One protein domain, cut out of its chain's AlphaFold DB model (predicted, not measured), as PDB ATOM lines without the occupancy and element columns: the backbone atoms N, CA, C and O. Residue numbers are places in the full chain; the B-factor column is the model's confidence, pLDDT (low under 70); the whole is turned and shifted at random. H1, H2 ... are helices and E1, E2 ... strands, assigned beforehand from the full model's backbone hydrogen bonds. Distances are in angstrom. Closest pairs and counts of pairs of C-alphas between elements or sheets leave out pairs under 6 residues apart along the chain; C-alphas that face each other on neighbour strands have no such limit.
ATOM      1  N   THR A  95     221.549 213.877 182.551       84.38
ATOM      2  CA  THR A  95     222.490 214.894 182.073       84.38
ATOM      3  C   THR A  95     223.223 215.582 183.226       84.38
ATOM      4  O   THR A  95     224.449 215.687 183.194       84.38
ATOM      5  N   THR A  96     222.506 215.994 184.275       85.94
ATOM      6  CA  THR A  96     223.084 216.640 185.464       85.94
ATOM      7  C   THR A  96     224.045 215.703 186.184       85.94
ATOM      8  O   THR A  96     225.153 216.109 186.541       85.94
ATOM      9  N   ARG A  97     223.689 214.418 186.296       88.75
ATOM     10  CA  ARG A  97     224.564 213.390 186.875       88.75
ATOM     11  C   ARG A  97     225.845 213.185 186.064       88.75
ATOM     12  O   ARG A  97     226.935 213.185 186.632       88.75
ATOM     13  N   ALA A  98     225.741 213.087 184.738       89.88
ATOM     14  CA  ALA A  98     226.905 212.954 183.861       89.88
ATOM     15  C   ALA A  98     227.851 214.169 183.957       89.88
ATOM     16  O   ALA A  98     229.077 214.013 183.953       89.88
ATOM     17  N   LEU A  99     227.291 215.375 184.093       90.25
ATOM     18  CA  LEU A  99     228.045 216.604 184.348       90.25
ATOM     19  C   LEU A  99     228.734 216.594 185.713       90.25
ATOM     20  O   LEU A  99     229.908 216.957 185.793       90.25
ATOM     21  N   ALA A 100     228.048 216.156 186.768       91.75
ATOM     22  CA  ALA A 100     228.631 216.024 188.100       91.75
ATOM     23  C   ALA A 100     229.815 215.043 188.103       91.75
ATOM     24  O   ALA A 100     230.880 215.354 188.635       91.75
ATOM     25  N   GLU A 101     229.687 213.899 187.428       93.50
ATOM     26  CA  GLU A 101     230.783 212.940 187.273       93.50
ATOM     27  C   GLU A 101     231.965 213.518 186.483       93.50
ATOM     28  O   GLU A 101     233.126 213.310 186.846       93.50
ATOM     29  N   GLN A 102     231.700 214.261 185.402       93.94
ATOM     30  CA  GLN A 102     232.746 214.960 184.652       93.94
ATOM     31  C   GLN A 102     233.464 215.999 185.516       93.94
ATOM     32  O   GLN A 102     234.696 216.025 185.533       93.94
ATOM     33  N   ALA A 103     232.714 216.824 186.250       93.12
ATOM     34  CA  ALA A 103     233.264 217.831 187.146       93.12
ATOM     35  C   ALA A 103     234.114 217.193 188.251       93.12
ATOM     36  O   ALA A 103     235.222 217.659 188.509       93.12
ATOM     37  N   ALA A 104     233.659 216.081 188.835       93.88
ATOM     38  CA  ALA A 104     234.413 215.334 189.836       93.88
ATOM     39  C   ALA A 104     235.731 214.778 189.273       93.88
ATOM     40  O   ALA A 104     236.779 214.917 189.906       93.88
ATOM     41  N   ARG A 105     235.720 214.212 188.057       96.69
ATOM     42  CA  ARG A 105     236.951 213.754 187.388       96.69
ATOM     43  C   ARG A 105     237.932 214.899 187.140       96.69
ATOM     44  O   ARG A 105     239.123 214.737 187.397       96.69
ATOM     45  N   LEU A 106     237.448 216.049 186.664       94.75
ATOM     46  CA  LEU A 106     238.287 217.229 186.423       94.75
ATOM     47  C   LEU A 106     238.860 217.801 187.726       94.75
ATOM     48  O   LEU A 106     240.044 218.128 187.779       94.75
ATOM     49  N   ALA A 107     238.052 217.878 188.785       94.25
ATOM     50  CA  ALA A 107     238.495 218.318 190.104       94.25
ATOM     51  C   ALA A 107     239.589 217.397 190.661       94.25
ATOM     52  O   ALA A 107     240.627 217.873 191.120       94.25
ATOM     53  N   HIS A 108     239.412 216.081 190.512       96.75
ATOM     54  CA  HIS A 108     240.412 215.096 190.907       96.75
ATOM     55  C   HIS A 108     241.733 215.267 190.141       96.75
ATOM     56  O   HIS A 108     242.798 215.287 190.752       96.75
ATOM     57  N   GLN A 109     241.679 215.471 188.819       97.19
ATOM     58  CA  GLN A 109     242.871 215.743 188.001       97.19
ATOM     59  C   GLN A 109     243.589 217.039 188.401       97.19
ATOM     60  O   GLN A 109     244.809 217.129 188.277       97.19
ATOM     61  N   ALA A 110     242.841 218.033 188.879       95.06
ATOM     62  CA  ALA A 110     243.380 219.299 189.361       95.06
ATOM     63  C   ALA A 110     243.838 219.255 190.833       95.06
ATOM     64  O   ALA A 110     244.430 220.225 191.303       95.06
ATOM     65  N   GLY A 111     243.581 218.163 191.561       96.19
ATOM     66  CA  GLY A 111     243.896 218.048 192.986       96.19
ATOM     67  C   GLY A 111     243.058 218.971 193.881       96.19
ATOM     68  O   GLY A 111     243.543 219.405 194.923       96.19
ATOM     69  N   VAL A 112     241.827 219.296 193.477       96.00
ATOM     70  CA  VAL A 112     240.883 220.122 194.252       96.00
ATOM     71  C   VAL A 112     239.647 219.315 194.649       96.00
ATOM     72  O   VAL A 112     239.324 218.306 194.020       96.00
ATOM     73  N   SER A 113     238.936 219.757 195.690       94.06
ATOM     74  CA  SER A 113     237.677 219.129 196.107       94.06
ATOM     75  C   SER A 113     236.625 219.207 194.989       94.06
ATOM     76  O   SER A 113     236.514 220.251 194.337       94.06
ATOM     77  N   PRO A 114     235.853 218.132 194.746       93.81
ATOM     78  CA  PRO A 114     234.840 218.114 193.698       93.81
ATOM     79  C   PRO A 114     233.725 219.122 194.012       93.81
ATOM     80  O   PRO A 114     233.171 219.079 195.111       93.81
ATOM     81  N   PRO A 115     233.384 220.029 193.080       94.31
ATOM     82  CA  PRO A 115     232.275 220.946 193.282       94.31
ATOM     83  C   PRO A 115     230.936 220.223 193.103       94.31
ATOM     84  O   PRO A 115     230.816 219.316 192.274       94.31
ATOM     85  N   ALA A 116     229.906 220.668 193.821       92.56
ATOM     86  CA  ALA A 116     228.539 220.259 193.523       92.56
ATOM     87  C   ALA A 116     228.116 220.854 192.173       92.56
ATOM     88  O   ALA A 116     228.508 221.970 191.834       92.56
ATOM     89  N   VAL A 117     227.307 220.138 191.396       92.19
ATOM     90  CA  VAL A 117     226.798 220.632 190.110       92.19
ATOM     91  C   VAL A 117     225.284 220.730 190.179       92.19
ATOM     92  O   VAL A 117     224.624 219.798 190.631       92.19
ATOM     93  N   ARG A 118     224.736 221.863 189.736       90.12
ATOM     94  CA  ARG A 118     223.293 222.097 189.650       90.12
ATOM     95  C   ARG A 118     222.915 222.628 188.277       90.12
ATOM     96  O   ARG A 118     223.652 223.419 187.686       90.12
ATOM     97  N   THR A 119     221.747 222.225 187.802       89.12
ATOM     98  CA  THR A 119     221.130 222.765 186.592       89.12
ATOM     99  C   THR A 119     220.016 223.736 186.945       89.12
ATOM    100  O   THR A 119     219.280 223.509 187.898       89.12
ATOM    101  N   VAL A 120     219.908 224.822 186.183       87.94
ATOM    102  CA  VAL A 120     218.818 225.802 186.305       87.94
ATOM    103  C   VAL A 120     218.124 225.965 184.964       87.94
ATOM    104  O   VAL A 120     218.791 226.063 183.928       87.94
ATOM    105  N   ASP A 121     216.794 226.024 184.978       88.00
ATOM    106  CA  ASP A 121     216.034 226.209 183.747       88.00
ATOM    107  C   ASP A 121     216.135 227.660 183.263       88.00
ATOM    108  O   ASP A 121     215.529 228.592 183.798       88.00
ATOM    109  N   ARG A 122     216.999 227.883 182.271       84.50
ATOM    110  CA  ARG A 122     217.230 229.205 181.701       84.50
ATOM    111  C   ARG A 122     217.691 229.081 180.259       84.50
ATOM    112  O   ARG A 122     218.766 228.561 179.981       84.50
ATOM    113  N   ALA A 123     216.926 229.687 179.356       86.62
ATOM    114  CA  ALA A 123     217.212 229.662 177.922       86.62
ATOM    115  C   ALA A 123     218.538 230.350 177.533       86.62
ATOM    116  O   ALA A 123     219.163 230.000 176.537       86.62
ATOM    117  N   ALA A 124     218.986 231.353 178.297       86.44
ATOM    118  CA  ALA A 124     220.248 232.036 178.017       86.44
ATOM    119  C   ALA A 124     221.451 231.177 178.467       86.44
ATOM    120  O   ALA A 124     221.536 230.887 179.662       86.44
ATOM    121  N   PRO A 125     222.420 230.858 177.581       90.00
ATOM    122  CA  PRO A 125     223.531 229.958 177.890       90.00
ATOM    123  C   PRO A 125     224.513 230.594 178.880       90.00
ATOM    124  O   PRO A 125     225.248 231.526 178.543       90.00
ATOM    125  N   ARG A 126     224.526 230.097 180.119       89.25
ATOM    126  CA  ARG A 126     225.358 230.588 181.222       89.25
ATOM    127  C   ARG A 126     225.899 229.443 182.078       89.25
ATOM    128  O   ARG A 126     225.246 228.427 182.290       89.25
ATOM    129  N   CYS A 127     227.096 229.663 182.604       91.12
ATOM    130  CA  CYS A 127     227.709 228.856 183.650       91.12
ATOM    131  C   CYS A 127     228.399 229.811 184.621       91.12
ATOM    132  O   CYS A 127     229.029 230.781 184.189       91.12
ATOM    133  N   TYR A 128     228.235 229.573 185.913       90.06
ATOM    134  CA  TYR A 128     228.903 230.332 186.963       90.06
ATOM    135  C   TYR A 128     229.118 229.447 188.190       90.06
ATOM    136  O   TYR A 128     228.398 228.475 188.409       90.06
ATOM    137  N   THR A 129     230.121 229.802 188.986       90.56
ATOM    138  CA  THR A 129     230.418 229.137 190.255       90.56
ATOM    139  C   THR A 129     229.937 230.022 191.392       90.56
ATOM    140  O   THR A 129     230.177 231.230 191.384       90.56
ATOM    141  N   VAL A 130     229.260 229.421 192.358       87.81
ATOM    142  CA  VAL A 130     228.790 230.070 193.578       87.81
ATOM    143  C   VAL A 130     229.385 229.312 194.753       87.81
ATOM    144  O   VAL A 130     229.431 228.088 194.739       87.81
ATOM    145  N   GLU A 131     229.865 230.017 195.764       87.19
ATOM    146  CA  GLU A 131     230.254 229.377 197.021       87.19
ATOM    147  C   GLU A 131     228.989 229.003 197.814       87.19
ATOM    148  O   GLU A 131     227.952 229.643 197.670       87.19
ATOM    149  N   SER A 132     229.011 227.958 198.620       85.88
ATOM    150  CA  SER A 132     227.920 227.620 199.541       85.88
ATOM    151  C   SER A 132     228.523 227.119 200.844       85.88
ATOM    152  O   SER A 132     229.719 226.826 200.883       85.88
ATOM    153  N   ASP A 133     227.710 226.986 201.889       87.31
ATOM    154  CA  ASP A 133     228.180 226.468 203.179       87.31
ATOM    155  C   ASP A 133     228.750 225.040 203.060       87.31
ATOM    156  O   ASP A 133     229.628 224.648 203.824       87.31
ATOM    157  N   GLU A 134     228.308 224.278 202.052       87.19
ATOM    158  CA  GLU A 134     228.786 222.923 201.744       87.19
ATOM    159  C   GLU A 134     229.982 222.903 200.770       87.19
ATOM    160  O   GLU A 134     230.513 221.840 200.448       87.19
ATOM    161  N   GLY A 135     230.426 224.072 200.295       89.69
ATOM    162  CA  GLY A 135     231.519 224.227 199.337       89.69
ATOM    163  C   GLY A 135     231.089 224.813 197.985       89.69
ATOM    164  O   GLY A 135     229.981 225.336 197.839       89.69
ATOM    165  N   PRO A 136     231.974 224.791 196.970       91.75
ATOM    166  CA  PRO A 136     231.703 225.400 195.673       91.75
ATOM    167  C   PRO A 136     230.634 224.628 194.887       91.75
ATOM    168  O   PRO A 136     230.714 223.411 194.720       91.75
ATOM    169  N   VAL A 137     229.672 225.364 194.335       92.12
ATOM    170  CA  VAL A 137     228.587 224.868 193.484       92.12
ATOM    171  C   VAL A 137     228.733 225.462 192.087       92.12
ATOM    172  O   VAL A 137     228.748 226.679 191.908       92.12
ATOM    173  N   VAL A 138     228.826 224.612 191.072       92.19
ATOM    174  CA  VAL A 138     228.783 225.008 189.664       92.19
ATOM    175  C   VAL A 138     227.335 224.957 189.197       92.19
ATOM    176  O   VAL A 138     226.707 223.900 189.212       92.19
ATOM    177  N   VAL A 139     226.810 226.100 188.766       91.19
ATOM    178  CA  VAL A 139     225.443 226.220 188.261       91.19
ATOM    179  C   VAL A 139     225.474 226.364 186.745       91.19
ATOM    180  O   VAL A 139     226.128 227.261 186.204       91.19
ATOM    181  N   VAL A 140     224.752 225.483 186.059       91.56
ATOM    182  CA  VAL A 140     224.707 225.397 184.600       91.56
ATOM    183  C   VAL A 140     223.281 225.617 184.115       91.56
ATOM    184  O   VAL A 140     222.354 224.950 184.559       91.56
ATOM    185  N   SER A 141     223.075 226.549 183.188       90.56
ATOM    186  CA  SER A 141     221.752 226.740 182.583       90.56
ATOM    187  C   SER A 141     221.422 225.650 181.560       90.56
ATOM    188  O   SER A 141     222.304 225.299 180.771       90.56
ATOM    189  N   THR A 142     220.158 225.238 181.461       90.56
ATOM    190  CA  THR A 142     219.643 224.352 180.396       90.56
ATOM    191  C   THR A 142     220.008 224.849 178.992       90.56
ATOM    192  O   THR A 142     220.579 224.097 178.210       90.56
ATOM    193  N   GLY A 143     219.884 226.153 178.716       89.00
ATOM    194  CA  GLY A 143     220.274 226.733 177.423       89.00
ATOM    195  C   GLY A 143     221.766 226.611 177.077       89.00
ATOM    196  O   GLY A 143     222.137 226.669 175.905       89.00
ATOM    197  N   LEU A 144     222.652 226.426 178.070       90.06
ATOM    198  CA  LEU A 144     224.063 226.109 177.806       90.06
ATOM    199  C   LEU A 144     224.220 224.652 177.373       90.06
ATOM    200  O   LEU A 144     225.014 224.385 176.475       90.06
ATOM    201  N   LEU A 145     223.474 223.741 178.000       89.81
ATOM    202  CA  LEU A 145     223.458 222.327 177.636       89.81
ATOM    203  C   LEU A 145     222.926 222.157 176.215       89.81
ATOM    204  O   LEU A 145     223.609 221.557 175.392       89.81
ATOM    205  N   ASP A 146     221.819 222.820 175.885       90.38
ATOM    206  CA  ASP A 146     221.254 222.829 174.532       90.38
ATOM    207  C   ASP A 146     222.260 223.354 173.497       90.38
ATOM    208  O   ASP A 146     222.435 222.786 172.417       90.38
ATOM    209  N   ALA A 147     222.978 224.432 173.832       89.75
ATOM    210  CA  ALA A 147     223.995 225.005 172.958       89.75
ATOM    211  C   ALA A 147     225.223 224.092 172.781       89.75
ATOM    212  O   ALA A 147     225.865 224.124 171.726       89.75
ATOM    213  N   LEU A 148     225.583 223.310 173.804       86.75
ATOM    214  CA  LEU A 148     226.666 222.329 173.739       86.75
ATOM    215  C   LEU A 148     226.250 221.095 172.940       86.75
ATOM    216  O   LEU A 148     227.026 220.660 172.091       86.75
ATOM    217  N   ASP A 149     225.029 220.604 173.133       85.25
ATOM    218  CA  ASP A 149     224.456 219.501 172.364       85.25
ATOM    219  C   ASP A 149     224.378 219.850 170.879       85.25
ATOM    220  O   ASP A 149     224.819 219.079 170.027       85.25
ATOM    221  N   GLU A 150     223.906 221.049 170.543       80.44
ATOM    222  CA  GLU A 150     223.831 221.519 169.159       80.44
ATOM    223  C   GLU A 150     225.224 221.649 168.514       80.44
ATOM    224  O   GLU A 150     225.423 221.315 167.342       80.44
ATOM    225  N   ARG A 151     226.239 222.081 169.276       76.44
ATOM    226  CA  ARG A 151     227.634 222.104 168.798       76.44
ATOM    227  C   ARG A 151     228.221 220.705 168.655       76.44
ATOM    228  O   ARG A 151     228.931 220.461 167.681       76.44
ATOM    229  N   GLY A 152     227.914 219.802 169.581       67.19
ATOM    230  CA  GLY A 152     228.285 218.391 169.509       67.19
ATOM    231  C   GLY A 152     227.713 217.728 168.256       67.19
ATOM    232  O   GLY A 152     228.444 217.043 167.545       67.19
ATOM    233  N   ARG A 153     226.455 218.033 167.906       55.78
ATOM    234  CA  ARG A 153     225.814 217.575 166.660       55.78
ATOM    235  C   ARG A 153     226.491 218.124 165.405       55.78
ATOM    236  O   ARG A 153     226.636 217.391 164.434       55.78
ATOM    237  N   ARG A 154     226.948 219.383 165.403       59.12
ATOM    238  CA  ARG A 154     227.653 219.972 164.243       59.12
ATOM    239  C   ARG A 154     229.100 219.508 164.083       59.12
ATOM    240  O   ARG A 154     229.633 219.594 162.982       59.12
ATOM    241  N   ALA A 155     229.741 219.038 165.151       50.97
ATOM    242  CA  ALA A 155     231.124 218.561 165.111       50.97
ATOM    243  C   ALA A 155     231.270 217.142 164.532       50.97
ATOM    244  O   ALA A 155     232.392 216.709 164.274       50.97
TER     245      ALA A 155
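What this domain is: This is residues 95 to 155 of the 163 residues of an uncharacterized protein of Halosimplex carlsbadense 2-9-1 (UniProt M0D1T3). A small, twisted three-stranded sheet has helix H1 over one face, above edge strand E1, while H2 leaves one end of the sheet, and residues 149 to 155, of which 149 to 154 belong to H2, stick out. The printed part has 61 residues, with two named helices and three named strands in the order H1, E1, E2, E3, H2; the mixed sheet runs E1, E3, E2. The class is mixed, only just compact, close to loose: radius of gyration of the C-alphas 12.4 A, spans 34 by 23 by 15 A.

How they stand to each other: H1, residues 95 to 110, touches E1, residues 116 to 120; their closest C-alphas, of Ala 100 and Val 117, are 5.4 A apart. H1 is on the sheet, two layers with the helix on one face, at a height over the sheet of 8.8 A. E3, residues 135 to 141, is parallel to E1, with N 118 and O 138 within hydrogen-bond range at 2.9 A. E2, residues 127 to 132, and E3 form an antiparallel hairpin, with N 130 and O 137 at 2.8 A. H2, residues 142 to 154, only grazes the sheet with residues 142 to 145 and is apart from H1. In H1 and H2 every O i to N i+4 pair is within hydrogen-bond range.

Where its parts are: H1 starts at C-alpha 95 (222.490, 214.894, 182.073) and measures 22.6 A, E3 19.6 A. H2, 18.6 A, ends at C-alpha 154 (227.653, 219.972, 164.243).

The domain as a whole: The C-alphas farthest apart, of Asp 133 and Arg 154, are 39.5 A apart. The printed part has no cut and no long link. Residues 152 to 155 have pLDDT under 70.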